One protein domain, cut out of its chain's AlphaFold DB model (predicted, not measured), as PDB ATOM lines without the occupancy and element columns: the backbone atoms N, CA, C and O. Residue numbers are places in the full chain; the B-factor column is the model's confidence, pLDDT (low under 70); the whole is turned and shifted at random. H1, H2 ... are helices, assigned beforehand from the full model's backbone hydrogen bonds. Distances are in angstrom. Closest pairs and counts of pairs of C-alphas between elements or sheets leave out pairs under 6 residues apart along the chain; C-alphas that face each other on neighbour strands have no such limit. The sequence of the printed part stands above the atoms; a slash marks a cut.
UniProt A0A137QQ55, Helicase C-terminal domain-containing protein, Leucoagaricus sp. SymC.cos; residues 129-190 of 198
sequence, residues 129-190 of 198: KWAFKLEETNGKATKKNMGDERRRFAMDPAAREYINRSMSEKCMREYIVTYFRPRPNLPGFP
ATOM      1  N   LYS A 129     300.557 223.405 174.238       90.44
ATOM      2  CA  LYS A 129     300.604 223.531 175.708       90.44
ATOM      3  C   LYS A 129     299.261 223.284 176.410       90.44
ATOM      4  O   LYS A 129     299.257 222.780 177.525       90.44
ATOM      5  N   TRP A 130     298.138 223.613 175.767       91.38
ATOM      6  CA  TRP A 130     296.795 223.426 176.333       91.38
ATOM      7  C   TRP A 130     296.404 221.947 176.506       91.38
ATOM      8  O   TRP A 130     295.488 221.649 177.270       91.38
ATOM      9  N   ALA A 131     297.080 221.021 175.815       92.25
ATOM     10  CA  ALA A 131     296.826 219.586 175.929       92.25
ATOM     11  C   ALA A 131     297.332 219.003 177.262       92.25
ATOM     12  O   ALA A 131     296.832 217.974 177.721       92.25
ATOM     13  N   PHE A 132     298.298 219.668 177.899       90.62
ATOM     14  CA  PHE A 132     298.861 219.250 179.176       90.62
ATOM     15  C   PHE A 132     297.988 219.707 180.349       90.62
ATOM     16  O   PHE A 132     297.409 220.794 180.353       90.62
ATOM     17  N   LYS A 133     297.928 218.883 181.395       85.69
ATOM     18  CA  LYS A 133     297.456 219.278 182.720       85.69
ATOM     19  C   LYS A 133     298.572 220.070 183.393       85.69
ATOM     20  O   LYS A 133     299.443 219.500 184.035       85.69
ATOM     21  N   LEU A 134     298.549 221.381 183.201       74.62
ATOM     22  CA  LEU A 134     299.392 222.293 183.964       74.62
ATOM     23  C   LEU A 134     298.788 222.462 185.362       74.62
ATOM     24  O   LEU A 134     297.562 222.504 185.494       74.62
ATOM     25  N   GLU A 135     299.632 222.522 186.390       67.12
ATOM     26  CA  GLU A 135     299.172 222.877 187.733       67.12
ATOM     27  C   GLU A 135     298.601 224.297 187.718       67.12
ATOM     28  O   GLU A 135     299.143 225.202 187.072       67.12
ATOM     29  N   GLU A 136     297.465 224.484 188.385       62.97
ATOM     30  CA  GLU A 136     296.822 225.786 188.466       62.97
ATOM     31  C   GLU A 136     297.684 226.717 189.319       62.97
ATOM     32  O   GLU A 136     297.792 226.574 190.533       62.97
ATOM     33  N   THR A 137     298.298 227.717 188.691       55.25
ATOM     34  CA  THR A 137     298.762 228.895 189.430       55.25
ATOM     35  C   THR A 137     297.534 229.561 190.057       55.25
ATOM     36  O   THR A 137     296.559 229.732 189.330       55.25
ATOM     37  N   ASN A 138     297.598 229.960 191.337       54.41
ATOM     38  CA  ASN A 138     296.550 230.556 192.210       54.41
ATOM     39  C   ASN A 138     295.751 231.789 191.673       54.41
ATOM     40  O   ASN A 138     295.229 232.593 192.446       54.41
ATOM     41  N   GLY A 139     295.648 232.000 190.363       59.72
ATOM     42  CA  GLY A 139     294.865 233.047 189.716       59.72
ATOM     43  C   GLY A 139     293.447 232.599 189.351       59.72
ATOM     44  O   GLY A 139     293.185 231.431 189.081       59.72
ATOM     45  N   LYS A 140     292.518 233.560 189.294       58.09
ATOM     46  CA  LYS A 140     291.128 233.337 188.862       58.09
ATOM     47  C   LYS A 140     291.078 232.711 187.459       58.09
ATOM     48  O   LYS A 140     291.758 233.183 186.545       58.09
ATOM     49  N   ALA A 141     290.225 231.701 187.274       62.56
ATOM     50  CA  ALA A 141     290.017 231.051 185.984       62.56
ATOM     51  C   ALA A 141     289.597 232.067 184.906       62.56
ATOM     52  O   ALA A 141     288.595 232.772 185.036       62.56
ATOM     53  N   THR A 142     290.376 232.158 183.827       71.50
ATOM     54  CA  THR A 142     290.061 233.029 182.685       71.50
ATOM     55  C   THR A 142     289.178 232.299 181.663       71.50
ATOM     56  O   THR A 142     289.190 231.070 181.588       71.50
ATOM     57  N   LYS A 143     288.460 233.035 180.793       71.75
ATOM     58  CA  LYS A 143     287.696 232.439 179.668       71.75
ATOM     59  C   LYS A 143     288.562 231.538 178.772       71.75
ATOM     60  O   LYS A 143     288.068 230.552 178.232       71.75
ATOM     61  N   LYS A 144     289.851 231.869 178.625       73.31
ATOM     62  CA  LYS A 144     290.826 231.063 177.879       73.31
ATOM     63  C   LYS A 144     291.072 229.717 178.565       73.31
ATOM     64  O   LYS A 144     291.007 228.697 177.894       73.31
ATOM     65  N   ASN A 145     291.245 229.710 179.889       77.00
ATOM     66  CA  ASN A 145     291.437 228.480 180.665       77.00
ATOM     67  C   ASN A 145     290.230 227.539 180.526       77.00
ATOM     68  O   ASN A 145     290.412 226.352 180.280       77.00
ATOM     69  N   MET A 146     289.005 228.077 180.572       79.06
ATOM     70  CA  MET A 146     287.786 227.280 180.359       79.06
ATOM     71  C   MET A 146     287.717 226.672 178.947       79.06
ATOM     72  O   MET A 146     287.289 225.532 178.768       79.06
ATOM     73  N   GLY A 147     288.138 227.425 177.923       85.44
ATOM     74  CA  GLY A 147     288.201 226.931 176.546       85.44
ATOM     75  C   GLY A 147     289.257 225.839 176.354       85.44
ATOM     76  O   GLY A 147     289.002 224.845 175.674       85.44
ATOM     77  N   ASP A 148     290.427 226.002 176.968       87.62
ATOM     78  CA  ASP A 148     291.524 225.029 176.949       87.62
ATOM     79  C   ASP A 148     291.115 223.733 177.654       87.62
ATOM     80  O   ASP A 148     291.301 222.646 177.109       87.62
ATOM     81  N   GLU A 149     290.450 223.843 178.803       86.62
ATOM     82  CA  GLU A 149     289.931 222.694 179.534       86.62
ATOM     83  C   GLU A 149     288.853 221.940 178.750       86.62
ATOM     84  O   GLU A 149     288.915 220.713 178.652       86.62
ATOM     85  N   ARG A 150     287.915 222.655 178.115       89.06
ATOM     86  CA  ARG A 150     286.901 222.037 177.249       89.06
ATOM     87  C   ARG A 150     287.540 221.288 176.080       89.06
ATOM     88  O   ARG A 150     287.121 220.175 175.769       89.06
ATOM     89  N   ARG A 151     288.559 221.874 175.441       90.44
ATOM     90  CA  ARG A 151     289.311 221.214 174.360       90.44
ATOM     91  C   ARG A 151     290.043 219.977 174.863       90.44
ATOM     92  O   ARG A 151     289.976 218.944 174.210       90.44
ATOM     93  N   ARG A 152     290.678 220.062 176.033       89.56
ATOM     94  CA  ARG A 152     291.366 218.939 176.680       89.56
ATOM     95  C   ARG A 152     290.408 217.806 177.044       89.56
ATOM     96  O   ARG A 152     290.762 216.643 176.901       89.56
ATOM     97  N   PHE A 153     289.200 218.125 177.506       90.25
ATOM     98  CA  PHE A 153     288.181 217.125 177.831       90.25
ATOM     99  C   PHE A 153     287.622 216.424 176.583       90.25
ATOM    100  O   PHE A 153     287.240 215.264 176.660       90.25
ATOM    101  N   ALA A 154     287.616 217.103 175.433       92.69
ATOM    102  CA  ALA A 154     287.210 216.527 174.152       92.69
ATOM    103  C   ALA A 154     288.288 215.648 173.486       92.69
ATOM    104  O   ALA A 154     288.026 215.056 172.441       92.69
ATOM    105  N   MET A 155     289.501 215.586 174.045       93.62
ATOM    106  CA  MET A 155     290.559 214.704 173.550       93.62
ATOM    107  C   MET A 155     290.228 213.240 173.834       93.62
ATOM    108  O   MET A 155     289.527 212.928 174.796       93.62
ATOM    109  N   ASP A 156     290.819 212.340 173.046       94.81
ATOM    110  CA  ASP A 156     290.870 210.921 173.388       94.81
ATOM    111  C   ASP A 156     291.415 210.747 174.826       94.81
ATOM    112  O   ASP A 156     292.508 211.249 175.126       94.81
ATOM    113  N   PRO A 157     290.673 210.084 175.737       94.69
ATOM    114  CA  PRO A 157     291.097 209.910 177.121       94.69
ATOM    115  C   PRO A 157     292.480 209.268 177.250       94.69
ATOM    116  O   PRO A 157     293.260 209.701 178.102       94.69
ATOM    117  N   ALA A 158     292.795 208.299 176.384       95.12
ATOM    118  CA  ALA A 158     294.073 207.600 176.396       95.12
ATOM    119  C   ALA A 158     295.216 208.506 175.917       95.12
ATOM    120  O   ALA A 158     296.259 208.590 176.564       95.12
ATOM    121  N   ALA A 159     295.004 209.269 174.837       95.31
ATOM    122  CA  ALA A 159     295.945 210.296 174.390       95.31
ATOM    123  C   ALA A 159     296.216 211.330 175.485       95.31
ATOM    124  O   ALA A 159     297.366 211.681 175.745       95.31
ATOM    125  N   ARG A 160     295.161 211.806 176.154       94.69
ATOM    126  CA  ARG A 160     295.266 212.782 177.242       94.69
ATOM    127  C   ARG A 160     296.105 212.244 178.399       94.69
ATOM    128  O   ARG A 160     296.945 212.969 178.924       94.69
ATOM    129  N   GLU A 161     295.886 211.004 178.820       94.06
ATOM    130  CA  GLU A 161     296.689 210.389 179.879       94.06
ATOM    131  C   GLU A 161     298.144 210.183 179.441       94.06
ATOM    132  O   GLU A 161     299.056 210.568 180.171       94.06
ATOM    133  N   TYR A 162     298.366 209.678 178.225       95.12
ATOM    134  CA  TYR A 162     299.699 209.484 177.657       95.12
ATOM    135  C   TYR A 162     300.495 210.797 177.577       95.12
ATOM    136  O   TYR A 162     301.639 210.860 178.023       95.12
ATOM    137  N   ILE A 163     299.878 211.876 177.086       94.56
ATOM    138  CA  ILE A 163     300.486 213.214 177.031       94.56
ATOM    139  C   ILE A 163     300.854 213.696 178.436       94.56
ATOM    140  O   ILE A 163     301.972 214.153 178.648       94.56
ATOM    141  N   ASN A 164     299.967 213.552 179.422       92.94
ATOM    142  CA  ASN A 164     300.278 213.964 180.793       92.94
ATOM    143  C   ASN A 164     301.375 213.107 181.434       92.94
ATOM    144  O   ASN A 164     302.198 213.629 182.182       92.94
ATOM    145  N   ARG A 165     301.438 211.814 181.105       93.50
ATOM    146  CA  ARG A 165     302.499 210.916 181.573       93.50
ATOM    147  C   ARG A 165     303.883 211.356 181.095       93.50
ATOM    148  O   ARG A 165     304.838 211.157 181.841       93.50
ATOM    149  N   SER A 166     303.993 212.018 179.937       91.75
ATOM    150  CA  SER A 166     305.273 212.568 179.446       91.75
ATOM    151  C   SER A 166     305.886 213.638 180.354       91.75
ATOM    152  O   SER A 166     307.078 213.906 180.254       91.75
ATOM    153  N   MET A 167     305.090 214.217 181.257       90.00
ATOM    154  CA  MET A 167     305.542 215.182 182.262       90.00
ATOM    155  C   MET A 167     305.969 214.515 183.580       90.00
ATOM    156  O   MET A 167     306.274 215.209 184.545       90.00
ATOM    157  N   SER A 168     305.949 213.182 183.651       90.06
ATOM    158  CA  SER A 168     306.307 212.400 184.839       90.06
ATOM    159  C   SER A 168     307.565 211.564 184.601       90.06
ATOM    160  O   SER A 168     307.978 211.361 183.464       90.06
ATOM    161  N   GLU A 169     308.128 210.991 185.665       91.31
ATOM    162  CA  GLU A 169     309.258 210.050 185.576       91.31
ATOM    163  C   GLU A 169     308.837 208.629 185.146       91.31
ATOM    164  O   GLU A 169     309.653 207.709 185.086       91.31
ATOM    165  N   LYS A 170     307.550 208.412 184.845       92.69
ATOM    166  CA  LYS A 170     307.029 207.089 184.491       92.69
ATOM    167  C   LYS A 170     307.340 206.736 183.037       92.69
ATOM    168  O   LYS A 170     307.161 207.538 182.125       92.69
ATOM    169  N   CYS A 171     307.689 205.472 182.789       92.69
ATOM    170  CA  CYS A 171     307.991 204.988 181.443       92.69
ATOM    171  C   CYS A 171     306.775 205.110 180.509       92.69
ATOM    172  O   CYS A 171     305.706 204.574 180.800       92.69
ATOM    173  N   MET A 172     306.931 205.759 179.353       92.62
ATOM    174  CA  MET A 172     305.857 205.887 178.355       92.62
ATOM    175  C   MET A 172     305.491 204.537 177.719       92.62
ATOM    176  O   MET A 172     304.319 204.261 177.470       92.62
ATOM    177  N   ARG A 173     306.484 203.663 177.503       91.69
ATOM    178  CA  ARG A 173     306.289 202.340 176.886       91.69
ATOM    179  C   ARG A 173     305.398 201.435 177.733       91.69
ATOM    180  O   ARG A 173     304.581 200.714 177.176       91.69
ATOM    181  N   GLU A 174     305.533 201.498 179.052       93.69
ATOM    182  CA  GLU A 174     304.713 200.717 179.984       93.69
ATOM    183  C   GLU A 174     303.216 200.997 179.787       93.69
ATOM    184  O   GLU A 174     302.432 200.063 179.644       93.69
ATOM    185  N   TYR A 175     302.825 202.274 179.683       93.69
ATOM    186  CA  TYR A 175     301.425 202.654 179.461       93.69
ATOM    187  C   TYR A 175     300.851 202.018 178.192       93.69
ATOM    188  O   TYR A 175     299.723 201.542 178.168       93.69
ATOM    189  N   ILE A 176     301.658 201.976 177.141       93.38
ATOM    190  CA  ILE A 176     301.261 201.551 175.799       93.38
ATOM    191  C   ILE A 176     301.179 200.045 175.688       93.38
ATOM    192  O   ILE A 176     300.244 199.534 175.078       93.38
ATOM    193  N   VAL A 177     302.123 199.338 176.308       91.50
ATOM    194  CA  VAL A 177     302.069 197.880 176.424       91.50
ATOM    195  C   VAL A 177     300.793 197.464 177.148       91.50
ATOM    196  O   VAL A 177     300.134 196.531 176.702       91.50
ATOM    197  N   THR A 178     300.407 198.177 178.208       90.69
ATOM    198  CA  THR A 178     299.162 197.911 178.939       90.69
ATOM    199  C   THR A 178     297.923 198.296 178.132       90.69
ATOM    200  O   THR A 178     296.989 197.502 178.039       90.69
ATOM    201  N   TYR A 179     297.914 199.482 177.516       91.88
ATOM    202  CA  TYR A 179     296.773 199.997 176.756       91.88
ATOM    203  C   TYR A 179     296.442 199.136 175.528       91.88
ATOM    204  O   TYR A 179     295.285 198.785 175.317       91.88
ATOM    205  N   PHE A 180     297.453 198.753 174.740       91.38
ATOM    206  CA  PHE A 180     297.280 197.912 173.546       91.38
ATOM    207  C   PHE A 180     297.399 196.412 173.832       91.38
ATOM    208  O   PHE A 180     297.467 195.620 172.889       91.38
ATOM    209  N   ARG A 181     297.437 195.997 175.105       87.62
ATOM    210  CA  ARG A 181     297.508 194.580 175.467       87.62
ATOM    211  C   ARG A 181     296.306 193.846 174.861       87.62
ATOM    212  O   ARG A 181     295.169 194.182 175.206       87.62
ATOM    213  N   PRO A 182     296.519 192.836 173.997       82.81
ATOM    214  CA  PRO A 182     295.421 192.036 173.485       82.81
ATOM    215  C   PRO A 182     294.679 191.390 174.655       82.81
ATOM    216  O   PRO A 182     295.304 190.804 175.539       82.81
ATOM    217  N   ARG A 183     293.347 191.471 174.642       80.81
ATOM    218  CA  ARG A 183     292.469 190.715 175.547       80.81
ATOM    219  C   ARG A 183     291.705 189.687 174.718       80.81
ATOM    220  O   ARG A 183     290.539 189.915 174.390       80.81
ATOM    221  N   PRO A 184     292.385 188.631 174.243       75.62
ATOM    222  CA  PRO A 184     291.771 187.679 173.339       75.62
ATOM    223  C   PRO A 184     290.723 186.872 174.107       75.62
ATOM    224  O   PRO A 184     291.041 186.158 175.047       75.62
ATOM    225  N   ASN A 185     289.459 186.970 173.705       73.44
ATOM    226  CA  ASN A 185     288.442 186.046 174.187       73.44
ATOM    227  C   ASN A 185     288.468 184.815 173.280       73.44
ATOM    228  O   ASN A 185     287.854 184.822 172.214       73.44
ATOM    229  N   LEU A 186     289.247 183.802 173.664       75.88
ATOM    230  CA  LEU A 186     289.383 182.553 172.917       75.88
ATOM    231  C   LEU A 186     288.493 181.485 173.567       75.88
ATOM    232  O   LEU A 186     288.827 180.990 174.651       75.88
ATOM    233  N   PRO A 187     287.366 181.105 172.934       78.75
ATOM    234  CA  PRO A 187     286.536 180.013 173.426       78.75
ATOM    235  C   PRO A 187     287.373 178.738 173.584       78.75
ATOM    236  O   PRO A 187     288.110 178.360 172.678       78.75
ATOM    237  N   GLY A 188     287.282 178.089 174.748       77.56
ATOM    238  CA  GLY A 188     288.056 176.881 175.063       77.56
ATOM    239  C   GLY A 188     289.459 177.125 175.635       77.56
ATOM    240  O   GLY A 188     290.105 176.166 176.043       77.56
ATOM    241  N   PHE A 189     289.914 178.379 175.741       71.62
ATOM    242  CA  PHE A 189     291.217 178.713 176.324       71.62
ATOM    243  C   PHE A 189     291.091 179.728 177.479       71.62
ATOM    244  O   PHE A 189     291.432 180.903 177.317       71.62
ATOM    245  N   PRO A 190     290.638 179.295 178.673       68.56
ATOM    246  CA  PRO A 190     290.350 180.186 179.803       68.56
ATOM    247  C   PRO A 190     291.572 180.971 180.305       68.56
ATOM    248  O   PRO A 190     291.409 182.063 180.832       68.56
TER     249      PRO A 190
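What this domain is: This is residues 129 to 190 of the 198 residues of the protein "Helicase C-terminal domain-containing protein" of Leucoagaricus sp. SymC.cos (UniProt A0A137QQ55). What shape is this? Three short helices, H1, H2 and H3, follow one another in a zigzag. Residues 129 to 142 loop round to H1, and residues 180 to 190 stick out as a tail beyond H3. What is it made of? The printed part has 62 residues, under half of them, 28, in named helices; the class is all helix, with no named strand. It is extended, with a radius of gyration of the C-alphas of 17.0 A and spans of 58 by 25 by 15 A.

How they stand to each other: How does H1, residues 143 to 153, stand to H2, residues 157 to 165? They are close but not clearly touching; their closest C-alphas, of Arg 152 and Arg 160, are 7.3 A apart. Their steep tilt of 68 degrees, opposite ways, is only just short of about perpendicular. And H3, residues 172 to 179? H2 and H3 form a hairpin and only just touch, with 3 pairs of C-alphas within 8 A, the closest being those of Arg 165 and Met 172, 6.9 A. They run opposite ways at a shallow tilt of 24 degrees; H1 and H3 are apart. Are the backbones helical? Every O i to N i+4 pair is within hydrogen-bond range in H1 and H2, and 3 of 4 in H3.

Where its parts are: Where does H1 begin? Its C-alpha 143 is at (287.696, 232.439, 179.668), and H1 is 15.4 A long from first to last C-alpha. Where does H3 end? C-alpha 179 is at (296.773, 199.997, 176.756); H2 is 12.3 A long and H3 10.9 A.

The domain as a whole: How large is it? The C-alphas farthest apart, of Gly 139 and Gly 188, are 58.4 A apart. Is it unbroken and sure? The printed part has no cut, the H1 to H2 link is tight and the H2 to H3 link short; pLDDT is under 70 at residues 135 to 141 and 190.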